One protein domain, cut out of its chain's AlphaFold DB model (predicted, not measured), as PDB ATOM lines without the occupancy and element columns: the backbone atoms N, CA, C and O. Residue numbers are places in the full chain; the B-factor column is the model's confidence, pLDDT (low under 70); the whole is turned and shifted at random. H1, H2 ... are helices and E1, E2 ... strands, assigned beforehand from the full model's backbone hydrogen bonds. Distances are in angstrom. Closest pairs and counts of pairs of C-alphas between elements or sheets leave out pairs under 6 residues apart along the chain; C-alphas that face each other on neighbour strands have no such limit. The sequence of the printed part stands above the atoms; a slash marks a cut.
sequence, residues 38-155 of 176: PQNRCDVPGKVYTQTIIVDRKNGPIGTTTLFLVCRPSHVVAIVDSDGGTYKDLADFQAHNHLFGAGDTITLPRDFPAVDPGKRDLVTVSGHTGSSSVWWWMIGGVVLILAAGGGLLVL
ATOM      1  N   PRO A  38     274.564 379.297 332.215       57.81
ATOM      2  CA  PRO A  38     274.164 380.299 333.190       57.81
ATOM      3  C   PRO A  38     272.716 380.735 332.934       57.81
ATOM      4  O   PRO A  38     272.436 381.467 331.986       57.81
ATOM      5  N   GLN A  39     271.794 380.264 333.780       70.38
ATOM      6  CA  GLN A  39     270.355 380.543 333.690       70.38
ATOM      7  C   GLN A  39     269.976 381.935 334.222       70.38
ATOM      8  O   GLN A  39     268.808 382.287 334.346       70.38
ATOM      9  N   ASN A  40     270.974 382.763 334.514       82.75
ATOM     10  CA  ASN A  40     270.831 384.107 335.054       82.75
ATOM     11  C   ASN A  40     270.844 385.184 333.956       82.75
ATOM     12  O   ASN A  40     271.316 386.293 334.205       82.75
ATOM     13  N   ARG A  41     270.378 384.875 332.739       88.31
ATOM     14  CA  ARG A  41     270.311 385.852 331.642       88.31
ATOM     15  C   ARG A  41     268.956 386.544 331.558       88.31
ATOM     16  O   ARG A  41     267.937 386.001 331.970       88.31
ATOM     17  N   CYS A  42     268.970 387.758 331.025       91.38
ATOM     18  CA  CYS A  42     267.792 388.604 330.872       91.38
ATOM     19  C   CYS A  42     267.880 389.448 329.595       91.38
ATOM     20  O   CYS A  42     268.969 389.841 329.170       91.38
ATOM     21  N   ASP A  43     266.727 389.749 328.997       90.94
ATOM     22  CA  ASP A  43     266.670 390.398 327.679       90.94
ATOM     23  C   ASP A  43     266.848 391.917 327.747       90.94
ATOM     24  O   ASP A  43     267.456 392.516 326.863       90.94
ATOM     25  N   VAL A  44     266.333 392.549 328.806       93.19
ATOM     26  CA  VAL A  44     266.242 394.012 328.917       93.19
ATOM     27  C   VAL A  44     267.012 394.507 330.144       93.19
ATOM     28  O   VAL A  44     266.513 394.368 331.266       93.19
ATOM     29  N   PRO A  45     268.204 395.107 329.962       95.19
ATOM     30  CA  PRO A  45     268.952 395.741 331.041       95.19
ATOM     31  C   PRO A  45     268.138 396.808 331.778       95.19
ATOM     32  O   PRO A  45     267.322 397.510 331.187       95.19
ATOM     33  N   GLY A  46     268.357 396.933 333.083       94.19
ATOM     34  CA  GLY A  46     267.640 397.857 333.965       94.19
ATOM     35  C   GLY A  46     266.253 397.374 334.390       94.19
ATOM     36  O   GLY A  46     265.670 397.947 335.309       94.19
ATOM     37  N   LYS A  47     265.721 396.306 333.779       95.56
ATOM     38  CA  LYS A  47     264.446 395.728 334.203       95.56
ATOM     39  C   LYS A  47     264.588 395.049 335.564       95.56
ATOM     40  O   LYS A  47     265.535 394.295 335.802       95.56
ATOM     41  N   VAL A  48     263.613 395.312 336.429       95.81
ATOM     42  CA  VAL A  48     263.495 394.718 337.761       95.81
ATOM     43  C   VAL A  48     262.323 393.748 337.758       95.81
ATOM     44  O   VAL A  48     261.240 394.068 337.267       95.81
ATOM     45  N   TYR A  49     262.552 392.562 338.302       94.50
ATOM     46  CA  TYR A  49     261.541 391.537 338.500       94.50
ATOM     47  C   TYR A  49     261.416 391.251 339.989       94.50
ATOM     48  O   TYR A  49     262.370 391.402 340.748       94.50
ATOM     49  N   THR A  50     260.238 390.816 340.403       94.50
ATOM     50  CA  THR A  50     259.947 390.501 341.798       94.50
ATOM     51  C   THR A  50     259.735 389.003 341.921       94.50
ATOM     52  O   THR A  50     258.941 388.429 341.177       94.50
ATOM     53  N   GLN A  51     260.441 388.368 342.853       93.81
ATOM     54  CA  GLN A  51     260.326 386.945 343.130       93.81
ATOM     55  C   GLN A  51     259.991 386.746 344.604       93.81
ATOM     56  O   GLN A  51     260.822 386.963 345.484       93.81
ATOM     57  N   THR A  52     258.770 386.293 344.874       94.31
ATOM     58  CA  THR A  52     258.397 385.823 346.207       94.31
ATOM     59  C   THR A  52     258.966 384.423 346.413       94.31
ATOM     60  O   THR A  52     258.810 383.551 345.552       94.31
ATOM     61  N   ILE A  53     259.634 384.218 347.543       95.00
ATOM     62  CA  ILE A  53     260.152 382.922 347.985       95.00
ATOM     63  C   ILE A  53     259.501 382.534 349.310       95.00
ATOM     64  O   ILE A  53     259.149 383.397 350.119       95.00
ATOM     65  N   ILE A  54     259.338 381.231 349.523       96.94
ATOM     66  CA  ILE A  54     258.818 380.690 350.782       96.94
ATOM     67  C   ILE A  54     260.004 380.448 351.706       96.94
ATOM     68  O   ILE A  54     261.008 379.876 351.285       96.94
ATOM     69  N   VAL A  55     259.885 380.883 352.953       97.50
ATOM     70  CA  VAL A  55     260.938 380.789 353.964       97.50
ATOM     71  C   VAL A  55     260.425 379.929 355.106       97.50
ATOM     72  O   VAL A  55     259.427 380.273 355.737       97.50
ATOM     73  N   ASP A  56     261.128 378.844 355.387       97.44
ATOM     74  CA  ASP A  56     260.912 378.023 356.570       97.44
ATOM     75  C   ASP A  56     262.015 378.332 357.589       97.44
ATOM     76  O   ASP A  56     263.208 378.161 357.314       97.44
ATOM     77  N   ARG A  57     261.615 378.864 358.745       96.38
ATOM     78  CA  ARG A  57     262.531 379.302 359.800       96.38
ATOM     79  C   ARG A  57     262.625 378.223 360.863       96.38
ATOM     80  O   ARG A  57     261.600 377.802 361.386       96.38
ATOM     81  N   LYS A  58     263.843 377.876 361.292       92.81
ATOM     82  CA  LYS A  58     264.103 376.732 362.195       92.81
ATOM     83  C   LYS A  58     263.179 376.643 363.422       92.81
ATOM     84  O   LYS A  58     262.833 375.548 363.844       92.81
ATOM     85  N   ASN A  59     262.826 377.785 364.014       92.88
ATOM     86  CA  ASN A  59     261.954 377.882 365.191       92.88
ATOM     87  C   ASN A  59     260.864 378.956 365.011       92.88
ATOM     88  O   ASN A  59     260.427 379.567 365.986       92.88
ATOM     89  N   GLY A  60     260.503 379.273 363.768       93.31
ATOM     90  CA  GLY A  60     259.580 380.359 363.446       93.31
ATOM     91  C   GLY A  60     258.432 379.896 362.558       93.31
ATOM     92  O   GLY A  60     258.437 378.767 362.075       93.31
ATOM     93  N   PRO A  61     257.431 380.759 362.329       94.88
ATOM     94  CA  PRO A  61     256.400 380.469 361.347       94.88
ATOM     95  C   PRO A  61     257.007 380.420 359.942       94.88
ATOM     96  O   PRO A  61     257.934 381.174 359.623       94.88
ATOM     97  N   ILE A  62     256.423 379.579 359.090       96.31
ATOM     98  CA  ILE A  62     256.661 379.637 357.649       96.31
ATOM     99  C   ILE A  62     256.176 381.001 357.159       96.31
ATOM    100  O   ILE A  62     255.050 381.420 357.438       96.31
ATOM    101  N   GLY A  63     257.044 381.705 356.443       96.12
ATOM    102  CA  GLY A  63     256.778 383.028 355.905       96.12
ATOM    103  C   GLY A  63     257.053 383.095 354.413       96.12
ATOM    104  O   GLY A  63     257.455 382.126 353.771       96.12
ATOM    105  N   THR A  64     256.863 384.284 353.857       96.56
ATOM    106  CA  THR A  64     257.352 384.612 352.520       96.56
ATOM    107  C   THR A  64     258.230 385.845 352.606       96.56
ATOM    108  O   THR A  64     258.029 386.701 353.468       96.56
ATOM    109  N   THR A  65     259.226 385.925 351.734       95.75
ATOM    110  CA  THR A  65     259.963 387.167 351.509       95.75
ATOM    111  C   THR A  65     260.046 387.451 350.024       95.75
ATOM    112  O   THR A  65     259.857 386.563 349.190       95.75
ATOM    113  N   THR A  66     260.307 388.705 349.698       95.88
ATOM    114  CA  THR A  66     260.406 389.170 348.324       95.88
ATOM    115  C   THR A  66     261.853 389.494 348.010       95.88
ATOM    116  O   THR A  66     262.469 390.307 348.692       95.88
ATOM    117  N   LEU A  67     262.376 388.867 346.963       96.44
ATOM    118  CA  LEU A  67     263.655 389.213 346.363       96.44
ATOM    119  C   LEU A  67     263.409 389.971 345.060       96.44
ATOM    120  O   LEU A  67     262.470 389.677 344.315       96.44
ATOM    121  N   PHE A  68     264.273 390.930 344.769       96.94
ATOM    122  CA  PHE A  68     264.277 391.665 343.516       96.94
ATOM    123  C   PHE A  68     265.363 391.096 342.610       96.94
ATOM    124  O   PHE A  68     266.501 390.903 343.019       96.94
ATOM    125  N   LEU A  69     265.021 390.811 341.363       96.50
ATOM    126  CA  LEU A  69     265.960 390.354 340.351       96.50
ATOM    127  C   LEU A  69     266.203 391.508 339.385       96.50
ATOM    128  O   LEU A  69     265.284 391.943 338.692       96.50
ATOM    129  N   VAL A  70     267.426 392.026 339.349       96.69
ATOM    130  CA  VAL A  70     267.790 393.190 338.534       96.69
ATOM    131  C   VAL A  70     268.624 392.739 337.346       96.69
ATOM    132  O   VAL A  70     269.704 392.168 337.509       96.69
ATOM    133  N   CYS A  71     268.147 393.025 336.136       96.25
ATOM    134  CA  CYS A  71     268.911 392.783 334.922       96.25
ATOM    135  C   CYS A  71     270.015 393.837 334.775       96.25
ATOM    136  O   CYS A  71     269.736 395.012 334.535       96.25
ATOM    137  N   ARG A  72     271.283 393.447 334.920       95.31
ATOM    138  CA  ARG A  72     272.413 394.380 334.774       95.31
ATOM    139  C   ARG A  72     272.704 394.707 333.302       95.31
ATOM    140  O   ARG A  72     272.293 393.949 332.424       95.31
ATOM    141  N   PRO A  73     273.499 395.759 333.015       95.88
ATOM    142  CA  PRO A  73     273.982 396.053 331.658       95.88
ATOM    143  C   PRO A  73     274.696 394.880 330.975       95.88
ATOM    144  O   PRO A  73     274.706 394.785 329.757       95.88
ATOM    145  N   SER A  74     275.261 393.953 331.755       93.81
ATOM    146  CA  SER A  74     275.895 392.731 331.255       93.81
ATOM    147  C   SER A  74     274.910 391.619 330.868       93.81
ATOM    148  O   SER A  74     275.354 390.502 330.617       93.81
ATOM    149  N   HIS A  75     273.595 391.870 330.896       92.81
ATOM    150  CA  HIS A  75     272.541 390.858 330.734       92.81
ATOM    151  C   HIS A  75     272.614 389.717 331.759       92.81
ATOM    152  O   HIS A  75     272.157 388.607 331.498       92.81
ATOM    153  N   VAL A  76     273.194 389.991 332.933       92.94
ATOM    154  CA  VAL A  76     273.263 389.052 334.057       92.94
ATOM    155  C   VAL A  76     272.363 389.556 335.171       92.94
ATOM    156  O   VAL A  76     272.507 390.695 335.626       92.94
ATOM    157  N   VAL A  77     271.472 388.693 335.632       95.50
ATOM    158  CA  VAL A  77     270.574 388.945 336.752       95.50
ATOM    159  C   VAL A  77     271.380 388.992 338.048       95.50
ATOM    160  O   VAL A  77     272.152 388.082 338.341       95.50
ATOM    161  N   ALA A  78     271.218 390.072 338.807       96.19
ATOM    162  CA  ALA A  78     271.650 390.169 340.194       96.19
ATOM    163  C   ALA A  78     270.435 390.022 341.114       96.19
ATOM    164  O   ALA A  78     269.337 390.457 340.765       96.19
ATOM    165  N   ILE A  79     270.641 389.428 342.282       97.25
ATOM    166  CA  ILE A  79     269.629 389.327 343.332       97.25
ATOM    167  C   ILE A  79     269.809 390.535 344.245       97.25
ATOM    168  O   ILE A  79     270.929 390.837 344.647       97.25
ATOM    169  N   VAL A  80     268.722 391.217 344.570       97.69
ATOM    170  CA  VAL A  80     268.685 392.328 345.513       97.69
ATOM    171  C   VAL A  80     267.657 392.004 346.587       97.69
ATOM    172  O   VAL A  80     266.533 391.605 346.276       97.69
ATOM    173  N   ASP A  81     268.050 392.112 347.848       97.00
ATOM    174  CA  ASP A  81     267.167 391.835 348.977       97.00
ATOM    175  C   ASP A  81     266.358 393.073 349.415       97.00
ATOM    176  O   ASP A  81     266.457 394.148 348.817       97.00
ATOM    177  N   SER A  82     265.512 392.920 350.439       95.56
ATOM    178  CA  SER A  82     264.682 394.013 350.971       95.56
ATOM    179  C   SER A  82     265.476 395.145 351.619       95.56
ATOM    180  O   SER A  82     264.952 396.249 351.760       95.56
ATOM    181  N   ASP A  83     266.722 394.881 351.996       95.69
ATOM    182  CA  ASP A  83     267.584 395.786 352.747       95.69
ATOM    183  C   ASP A  83     268.615 396.459 351.816       95.69
ATOM    184  O   ASP A  83     269.454 397.244 352.256       95.69
ATOM    185  N   GLY A  84     268.531 396.182 350.508       96.25
ATOM    186  CA  GLY A  84     269.407 396.720 349.469       96.25
ATOM    187  C   GLY A  84     270.694 395.919 349.249       96.25
ATOM    188  O   GLY A  84     271.524 396.316 348.426       96.25
ATOM    189  N   GLY A  85     270.870 394.788 349.937       96.94
ATOM    190  CA  GLY A  85     271.968 393.856 349.704       96.94
ATOM    191  C   GLY A  85     271.920 393.326 348.274       96.94
ATOM    192  O   GLY A  85     270.855 392.971 347.781       96.94
ATOM    193  N   THR A  86     273.061 393.306 347.577       97.00
ATOM    194  CA  THR A  86     273.151 392.884 346.170       97.00
ATOM    195  C   THR A  86     274.086 391.691 346.026       97.00
ATOM    196  O   THR A  86     275.230 391.744 346.471       97.00
ATOM    197  N   TYR A  87     273.623 390.658 345.326       95.56
ATOM    198  CA  TYR A  87     274.295 389.369 345.202       95.56
ATOM    199  C   TYR A  87     274.341 388.916 343.744       95.56
ATOM    200  O   TYR A  87     273.429 389.168 342.951       95.56
ATOM    201  N   LYS A  88     275.435 388.258 343.368       93.75
ATOM    202  CA  LYS A  88     275.686 387.847 341.977       93.75
ATOM    203  C   LYS A  88     274.882 386.616 341.570       93.75
ATOM    204  O   LYS A  88     274.503 386.507 340.407       93.75
ATOM    205  N   ASP A  89     274.668 385.704 342.509       92.12
ATOM    206  CA  ASP A  89     273.988 384.427 342.322       92.12
ATOM    207  C   ASP A  89     273.459 383.895 343.668       92.12
ATOM    208  O   ASP A  89     273.594 384.544 344.709       92.12
ATOM    209  N   LEU A  90     272.815 382.725 343.641       93.06
ATOM    210  CA  LEU A  90     272.240 382.103 344.834       93.06
ATOM    211  C   LEU A  90     273.303 381.715 345.874       93.06
ATOM    212  O   LEU A  90     273.026 381.808 347.065       93.06
ATOM    213  N   ALA A  91     274.497 381.300 345.450       91.94
ATOM    214  CA  ALA A  91     275.557 380.910 346.376       91.94
ATOM    215  C   ALA A  91     276.122 382.137 347.108       91.94
ATOM    216  O   ALA A  91     276.307 382.109 348.321       91.94
ATOM    217  N   ASP A  92     276.326 383.238 346.383       93.19
ATOM    218  CA  ASP A  92     276.718 384.532 346.939       93.19
ATOM    219  C   ASP A  92     275.654 385.075 347.904       93.19
ATOM    220  O   ASP A  92     275.977 385.520 349.006       93.19
ATOM    221  N   PHE A  93     274.375 384.952 347.535       95.12
ATOM    222  CA  PHE A  93     273.253 385.271 348.415       95.12
ATOM    223  C   PHE A  93     273.296 384.430 349.696       95.12
ATOM    224  O   PHE A  93     273.309 384.982 350.790       95.12
ATOM    225  N   GLN A  94     273.387 383.103 349.590       94.38
ATOM    226  CA  GLN A  94     273.445 382.200 350.745       94.38
ATOM    227  C   GLN A  94     274.644 382.469 351.659       94.38
ATOM    228  O   GLN A  94     274.527 382.303 352.868       94.38
ATOM    229  N   ALA A  95     275.786 382.881 351.115       92.19
ATOM    230  CA  ALA A  95     276.988 383.123 351.905       92.19
ATOM    231  C   ALA A  95     276.973 384.466 352.651       92.19
ATOM    232  O   ALA A  95     277.567 384.571 353.726       92.19
ATOM    233  N   HIS A  96     276.334 385.494 352.082       94.44
ATOM    234  CA  HIS A  96     276.507 386.879 352.533       94.44
ATOM    235  C   HIS A  96     275.215 387.587 352.952       94.44
ATOM    236  O   HIS A  96     275.282 388.725 353.414       94.44
ATOM    237  N   ASN A  97     274.044 386.963 352.800       94.44
ATOM    238  CA  ASN A  97     272.802 387.558 353.288       94.44
ATOM    239  C   ASN A  97     272.744 387.577 354.820       94.44
ATOM    240  O   ASN A  97     273.211 386.654 355.486       94.44
ATOM    241  N   HIS A  98     272.117 388.614 355.364       94.31
ATOM    242  CA  HIS A  98     271.805 388.768 356.789       94.31
ATOM    243  C   HIS A  98     270.322 388.510 357.098       94.31
ATOM    244  O   HIS A  98     269.917 388.581 358.257       94.31
ATOM    245  N   LEU A  99     269.513 388.209 356.075       93.94
ATOM    246  CA  LEU A  99     268.078 387.949 356.213       93.94
ATOM    247  C   LEU A  99     267.770 386.595 356.860       93.94
ATOM    248  O   LEU A  99     266.749 386.455 357.537       93.94
ATOM    249  N   PHE A 100     268.624 385.600 356.620       94.62
ATOM    250  CA  PHE A 100     268.403 384.217 357.021       94.62
ATOM    251  C   PHE A 100     269.504 383.715 357.946       94.62
ATOM    252  O   PHE A 100     270.687 384.000 357.765       94.62
ATOM    253  N   GLY A 101     269.111 382.923 358.941       92.06
ATOM    254  CA  GLY A 101     270.042 382.185 359.781       92.06
ATOM    255  C   GLY A 101     270.476 380.866 359.138       92.06
ATOM    256  O   GLY A 101     269.816 380.332 358.250       92.06
ATOM    257  N   ALA A 102     271.554 380.267 359.651       90.69
ATOM    258  CA  ALA A 102     272.088 378.988 359.156       90.69
ATOM    259  C   ALA A 102     271.115 377.792 359.271       90.69
ATOM    260  O   ALA A 102     271.344 376.743 358.675       90.69
ATOM    261  N   GLY A 103     270.054 377.923 360.072       92.38
ATOM    262  CA  GLY A 103     269.010 376.907 360.219       92.38
ATOM    263  C   GLY A 103     267.786 377.126 359.333       92.38
ATOM    264  O   GLY A 103     266.906 376.270 359.332       92.38
ATOM    265  N   ASP A 104     267.710 378.252 358.627       96.25
ATOM    266  CA  ASP A 104     266.556 378.586 357.805       96.25
ATOM    267  C   ASP A 104     266.700 377.939 356.427       96.25
ATOM    268  O   ASP A 104     267.808 377.763 355.905       96.25
ATOM    269  N   THR A 105     265.574 377.581 355.823       97.31
ATOM    270  CA  THR A 105     265.526 377.065 354.457       97.31
ATOM    271  C   THR A 105     264.606 377.920 353.606       97.31
ATOM    272  O   THR A 105     263.641 378.514 354.083       97.31
ATOM    273  N   ILE A 106     264.937 378.017 352.326       96.81
ATOM    274  CA  ILE A 106     264.177 378.782 351.349       96.81
ATOM    275  C   ILE A 106     263.744 377.853 350.228       96.81
ATOM    276  O   ILE A 106     264.532 377.054 349.722       96.81
ATOM    277  N   THR A 107     262.477 377.951 349.847       96.69
ATOM    278  CA  THR A 107     261.927 377.238 348.699       96.69
ATOM    279  C   THR A 107     261.780 378.212 347.546       96.69
ATOM    280  O   THR A 107     261.084 379.227 347.643       96.69
ATOM    281  N   LEU A 108     262.473 377.896 346.460       94.25
ATOM    282  CA  LEU A 108     262.602 378.729 345.276       94.25
ATOM    283  C   LEU A 108     262.590 377.853 344.020       94.25
ATOM    284  O   LEU A 108     262.750 376.635 344.113       94.25
ATOM    285  N   PRO A 109     262.368 378.429 342.832       92.19
ATOM    286  CA  PRO A 109     262.477 377.665 341.601       92.19
ATOM    287  C   PRO A 109     263.881 377.079 341.416       92.19
ATOM    288  O   PRO A 109     264.865 377.768 341.670       92.19
ATOM    289  N   ARG A 110     263.989 375.842 340.918       89.25
ATOM    290  CA  ARG A 110     265.264 375.145 340.648       89.25
ATOM    291  C   ARG A 110     266.252 375.993 339.852       89.25
ATOM    292  O   ARG A 110     267.449 375.954 340.107       89.25
ATOM    293  N   ASP A 111     265.712 376.768 338.929       88.50
ATOM    294  CA  ASP A 111     266.440 377.584 337.969       88.50
ATOM    295  C   ASP A 111     266.731 379.006 338.481       88.50
ATOM    296  O   ASP A 111     267.083 379.900 337.716       88.50
ATOM    297  N   PHE A 112     266.543 379.280 339.772       89.88
ATOM    298  CA  PHE A 112     266.814 380.596 340.348       89.88
ATOM    299  C   PHE A 112     268.302 380.990 340.191       89.88
ATOM    300  O   PHE A 112     269.173 380.180 340.511       89.88
ATOM    301  N   PRO A 113     268.633 382.230 339.765       90.94
ATOM    302  CA  PRO A 113     267.757 383.390 339.559       90.94
ATOM    303  C   PRO A 113     267.308 383.610 338.091       90.94
ATOM    304  O   PRO A 113     267.603 384.647 337.495       90.94
ATOM    305  N   ALA A 114     266.570 382.670 337.494       87.06
ATOM    306  CA  ALA A 114     265.933 382.863 336.187       87.06
ATOM    307  C   ALA A 114     264.706 383.795 336.253       87.06
ATOM    308  O   ALA A 114     263.894 383.723 337.181       87.06
ATOM    309  N   VAL A 115     264.538 384.633 335.227       85.56
ATOM    310  CA  VAL A 115     263.441 385.619 335.108       85.56
ATOM    311  C   VAL A 115     262.226 385.119 334.311       85.56
ATOM    312  O   VAL A 115     261.224 385.826 334.232       85.56
ATOM    313  N   ASP A 116     262.280 383.915 333.737       81.62
ATOM    314  CA  ASP A 116     261.200 383.362 332.906       81.62
ATOM    315  C   ASP A 116     260.013 382.848 333.763       81.62
ATOM    316  O   ASP A 116     260.224 382.060 334.685       81.62
ATOM    317  N   PRO A 117     258.757 383.263 333.509       62.34
ATOM    318  CA  PRO A 117     257.574 382.837 334.267       62.34
ATOM    319  C   PRO A 117     257.076 381.396 334.008       62.34
ATOM    320  O   PRO A 117     256.000 381.053 334.499       62.34
ATOM    321  N   GLY A 118     257.792 380.551 333.257       75.81
ATOM    322  CA  GLY A 118     257.388 379.163 332.969       75.81
ATOM    323  C   GLY A 118     257.089 378.277 334.198       75.81
ATOM    324  O   GLY A 118     257.371 378.637 335.339       75.81
ATOM    325  N   LYS A 119     256.512 377.080 333.979       74.00
ATOM    326  CA  LYS A 119     256.319 376.072 335.045       74.00
ATOM    327  C   LYS A 119     257.685 375.682 335.610       74.00
ATOM    328  O   LYS A 119     258.498 375.147 334.864       74.00
ATOM    329  N   ARG A 120     257.931 375.937 336.900       79.69
ATOM    330  CA  ARG A 120     259.229 375.650 337.526       79.69
ATOM    331  C   ARG A 120     259.084 374.645 338.649       79.69
ATOM    332  O   ARG A 120     258.204 374.777 339.500       79.69
ATOM    333  N   ASP A 121     259.990 373.679 338.659       90.31
ATOM    334  CA  ASP A 121     260.164 372.788 339.794       90.31
ATOM    335  C   ASP A 121     260.675 373.606 340.978       90.31
ATOM    336  O   ASP A 121     261.639 374.364 340.852       90.31
ATOM    337  N   LEU A 122     260.025 373.470 342.129       92.44
ATOM    338  CA  LEU A 122     260.480 374.101 343.359       92.44
ATOM    339  C   LEU A 122     261.541 373.222 344.019       92.44
ATOM    340  O   LEU A 122     261.414 371.999 344.076       92.44
ATOM    341  N   VAL A 123     262.587 373.857 344.532       94.38
ATOM    342  CA  VAL A 123     263.623 373.218 345.337       94.38
ATOM    343  C   VAL A 123     263.776 373.973 346.644       94.38
ATOM    344  O   VAL A 123     263.728 375.203 346.685       94.38
ATOM    345  N   THR A 124     263.964 373.215 347.715       96.19
ATOM    346  CA  THR A 124     264.263 373.759 349.034       96.19
ATOM    347  C   THR A 124     265.764 373.692 349.253       96.19
ATOM    348  O   THR A 124     266.377 372.631 349.128       96.19
ATOM    349  N   VAL A 125     266.364 374.836 349.556       95.19
ATOM    350  CA  VAL A 125     267.798 374.987 349.814       95.19
ATOM    351  C   VAL A 125     268.009 375.693 351.148       95.19
ATOM    352  O   VAL A 125     267.095 376.321 351.681       95.19
ATOM    353  N   SER A 126     269.213 375.605 351.709       94.81
ATOM    354  CA  SER A 126     269.557 376.385 352.903       94.81
ATOM    355  C   SER A 126     269.490 377.887 352.595       94.81
ATOM    356  O   SER A 126     269.912 378.318 351.524       94.81
ATOM    357  N   GLY A 127     268.941 378.683 353.511       92.81
ATOM    358  CA  GLY A 127     268.864 380.138 353.378       92.81
ATOM    359  C   GLY A 127     270.198 380.835 353.640       92.81
ATOM    360  O   GLY A 127     270.448 381.899 353.079       92.81
ATOM    361  N   HIS A 128     271.071 380.227 354.447       93.00
ATOM    362  CA  HIS A 128     272.375 380.791 354.771       93.00
ATOM    363  C   HIS A 128     273.429 379.696 354.946       93.00
ATOM    364  O   HIS A 128     273.402 378.913 355.899       93.00
ATOM    365  N   THR A 129     274.399 379.654 354.037       86.19
ATOM    366  CA  THR A 129     275.589 378.821 354.195       86.19
ATOM    367  C   THR A 129     276.569 379.619 355.038       86.19
ATOM    368  O   THR A 129     277.243 380.503 354.516       86.19
ATOM    369  N   GLY A 130     276.597 379.350 356.347       69.19
ATOM    370  CA  GLY A 130     277.457 380.065 357.291       69.19
ATOM    371  C   GLY A 130     278.867 380.273 356.734       69.19
ATOM    372  O   GLY A 130     279.449 379.349 356.164       69.19
ATOM    373  N   SER A 131     279.369 381.502 356.867       58.69
ATOM    374  CA  SER A 131     280.621 381.968 356.265       58.69
ATOM    375  C   SER A 131     281.717 380.897 356.280       58.69
ATOM    376  O   SER A 131     282.150 380.424 357.335       58.69
ATOM    377  N   SER A 132     282.225 380.567 355.090       57.22
ATOM    378  CA  SER A 132     283.329 379.630 354.842       57.22
ATOM    379  C   SER A 132     284.667 380.060 355.461       57.22
ATOM    380  O   SER A 132     285.702 379.458 355.179       57.22
ATOM    381  N   SER A 133     284.678 381.095 356.305       56.34
ATOM    382  CA  SER A 133     285.843 381.542 357.065       56.34
ATOM    383  C   SER A 133     286.482 380.377 357.834       56.34
ATOM    384  O   SER A 133     287.699 380.213 357.811       56.34
ATOM    385  N   VAL A 134     285.673 379.462 358.386       62.69
ATOM    386  CA  VAL A 134     286.156 378.240 359.061       62.69
ATOM    387  C   VAL A 134     286.996 377.348 358.132       62.69
ATOM    388  O   VAL A 134     288.001 376.787 358.563       62.69
ATOM    389  N   TRP A 135     286.650 377.251 356.844       64.12
ATOM    390  CA  TRP A 135     287.406 376.454 355.870       64.12
ATOM    391  C   TRP A 135     288.811 377.029 355.636       64.12
ATOM    392  O   TRP A 135     289.792 376.283 355.592       64.12
ATOM    393  N   TRP A 136     288.936 378.356 355.530       66.12
ATOM    394  CA  TRP A 136     290.235 379.016 355.359       66.12
ATOM    395  C   TRP A 136     291.150 378.820 356.573       66.12
ATOM    396  O   TRP A 136     292.341 378.550 356.401       66.12
ATOM    397  N   TRP A 137     290.595 378.854 357.789       70.25
ATOM    398  CA  TRP A 137     291.345 378.533 359.010       70.25
ATOM    399  C   TRP A 137     291.828 377.078 359.044       70.25
ATOM    400  O   TRP A 137     292.947 376.821 359.488       70.25
ATOM    401  N   MET A 138     291.047 376.132 358.516       72.56
ATOM    402  CA  MET A 138     291.453 374.722 358.440       72.56
ATOM    403  C   MET A 138     292.632 374.510 357.481       72.56
ATOM    404  O   MET A 138     293.585 373.815 357.835       72.56
ATOM    405  N   ILE A 139     292.628 375.146 356.302       74.25
ATOM    406  CA  ILE A 139     293.762 375.062 355.361       74.25
ATOM    407  C   ILE A 139     295.010 375.727 355.958       74.25
ATOM    408  O   ILE A 139     296.093 375.137 355.937       74.25
ATOM    409  N   GLY A 140     294.862 376.929 356.527       69.62
ATOM    410  CA  GLY A 140     295.969 377.641 357.169       69.62
ATOM    411  C   GLY A 140     296.591 376.845 358.321       69.62
ATOM    412  O   GLY A 140     297.815 376.751 358.421       69.62
ATOM    413  N   GLY A 141     295.759 376.198 359.142       74.69
ATOM    414  CA  GLY A 141     296.204 375.363 360.258       74.69
ATOM    415  C   GLY A 141     297.019 374.144 359.817       74.69
ATOM    416  O   GLY A 141     298.070 373.866 360.393       74.69
ATOM    417  N   VAL A 142     296.590 373.443 358.762       79.25
ATOM    418  CA  VAL A 142     297.298 372.254 358.247       79.25
ATOM    419  C   VAL A 142     298.680 372.620 357.696       79.25
ATOM    420  O   VAL A 142     299.663 371.943 358.005       79.25
ATOM    421  N   VAL A 143     298.787 373.710 356.928       79.50
ATOM    422  CA  VAL A 143     300.075 374.181 356.383       79.50
ATOM    423  C   VAL A 143     301.032 374.583 357.505       79.50
ATOM    424  O   VAL A 143     302.213 374.236 357.456       79.50
ATOM    425  N   LEU A 144     300.528 375.254 358.546       81.44
ATOM    426  CA  LEU A 144     301.332 375.650 359.702       81.44
ATOM    427  C   LEU A 144     301.900 374.430 360.445       81.44
ATOM    428  O   LEU A 144     303.087 374.408 360.773       81.44
ATOM    429  N   ILE A 145     301.084 373.394 360.667       80.25
ATOM    430  CA  ILE A 145     301.510 372.155 361.337       80.25
ATOM    431  C   ILE A 145     302.563 371.418 360.503       80.25
ATOM    432  O   ILE A 145     303.564 370.955 361.052       80.25
ATOM    433  N   LEU A 146     302.387 371.341 359.181       76.94
ATOM    434  CA  LEU A 146     303.362 370.708 358.288       76.94
ATOM    435  C   LEU A 146     304.688 371.477 358.238       76.94
ATOM    436  O   LEU A 146     305.752 370.861 358.288       76.94
ATOM    437  N   ALA A 147     304.644 372.811 358.201       75.94
ATOM    438  CA  ALA A 147     305.841 373.647 358.227       75.94
ATOM    439  C   ALA A 147     306.591 373.529 359.565       75.94
ATOM    440  O   ALA A 147     307.811 373.345 359.580       75.94
ATOM    441  N   ALA A 148     305.869 373.559 360.690       76.25
ATOM    442  CA  ALA A 148     306.452 373.410 362.021       76.25
ATOM    443  C   ALA A 148     307.025 371.998 362.248       76.25
ATOM    444  O   ALA A 148     308.154 371.852 362.723       76.25
ATOM    445  N   GLY A 149     306.288 370.953 361.859       72.56
ATOM    446  CA  GLY A 149     306.723 369.559 361.979       72.56
ATOM    447  C   GLY A 149     307.903 369.221 361.063       72.56
ATOM    448  O   GLY A 149     308.875 368.599 361.501       72.56
ATOM    449  N   GLY A 150     307.866 369.685 359.811       73.31
ATOM    450  CA  GLY A 150     308.949 369.511 358.841       73.31
ATOM    451  C   GLY A 150     310.221 370.261 359.240       73.31
ATOM    452  O   GLY A 150     311.312 369.686 359.215       73.31
ATOM    453  N   GLY A 151     310.093 371.511 359.697       73.88
ATOM    454  CA  GLY A 151     311.217 372.307 360.194       73.88
ATOM    455  C   GLY A 151     311.905 371.666 361.403       73.88
ATOM    456  O   GLY A 151     313.136 371.596 361.456       73.88
ATOM    457  N   LEU A 152     311.128 371.111 362.339       78.69
ATOM    458  CA  LEU A 152     311.665 370.427 363.516       78.69
ATOM    459  C   LEU A 152     312.451 369.157 363.145       78.69
ATOM    460  O   LEU A 152     313.513 368.899 363.720       78.69
ATOM    461  N   LEU A 153     311.978 368.384 362.162       75.88
ATOM    462  CA  LEU A 153     312.679 367.195 361.662       75.88
ATOM    463  C   LEU A 153     313.988 367.550 360.947       75.88
ATOM    464  O   LEU A 153     315.007 366.896 361.184       75.88
ATOM    465  N   VAL A 154     314.000 368.614 360.139       79.81
ATOM    466  CA  VAL A 154     315.213 369.104 359.457       79.81
ATOM    467  C   VAL A 154     316.258 369.594 360.462       79.81
ATOM    468  O   VAL A 154     317.441 369.262 360.338       79.81
ATOM    469  N   LEU A 155     315.840 370.323 361.503       75.12
ATOM    470  CA  LEU A 155     316.735 370.760 362.579       75.12
ATOM    471  C   LEU A 155     317.313 369.573 363.360       75.12
ATOM    472  O   LEU A 155     318.511 369.551 363.653       75.12
TER     473      LEU A 155
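What this domain is: This is residues 38 to 155 of the 176 residues of the protein "LPXTG-motif cell wall-anchored protein" of Actinoallomurus bryophytorum (UniProt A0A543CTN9). Picture a small body with a long helical tail: five antiparallel strands form one sheet curled like part of a barrel, the short helix H1 sits at its open side near the edge strands E3 and E5, and the long helix H2 sticks out alone. The 118 printed residues run E1, E2, E3, H1, E4, E5, H2; the sheet's order is E3 E2 E1 E4 E5, and the class is mixed, helices and strands. The whole is loose, with a radius of gyration of the C-alphas of 19.5 A, and spans 66 by 39 by 27 A.

Where its parts are: Find C-alpha 48 at (263.495, 394.718, 337.761), where E1, residues 48 to 56, begins its 25.3 A. E2, residues 63 to 71, covers 26.1 A, and E3 is residues 77 to 80. Next come H1, residues 90 to 96, E4, residues 105 to 109, and E5, residues 122 to 126. H2, residues 133 to 155, runs 33.2 A to C-alpha 155 at (316.735, 370.760, 362.579).

How they stand to each other: Start with E1, E2 and E3, a meander, each strand the antiparallel neighbour of the one before. Look for N 51 and O 67 at 2.8 A between E1 and E2, and N 80 and O 68 at 2.7 A between E3 and E2. On E1's other side, N 107 of E4 and O 54 are 2.8 A apart; E4 and E5 form a hairpin, with N 106 and O 125 at 2.8 A. H1 is on this strongly twisted sheet; its closest C-alphas to E3 are Phe 93 and Ile 79, 7.4 A apart, and to E5 Gln 94 and Ser 126, 7.3 A. H2 is not on the sheet and is apart from H1. In H1 and H2 every O i to N i+4 pair is within hydrogen-bond range.

The domain as a whole: Without H2, which stands free, the body spans 40 by 29 by 21 A. The printed part has no cut, and the link from E4 to E5 is long, 12 residues. Look for pLDDT under 70 at residues 38, 117, 130 to 136 and 140.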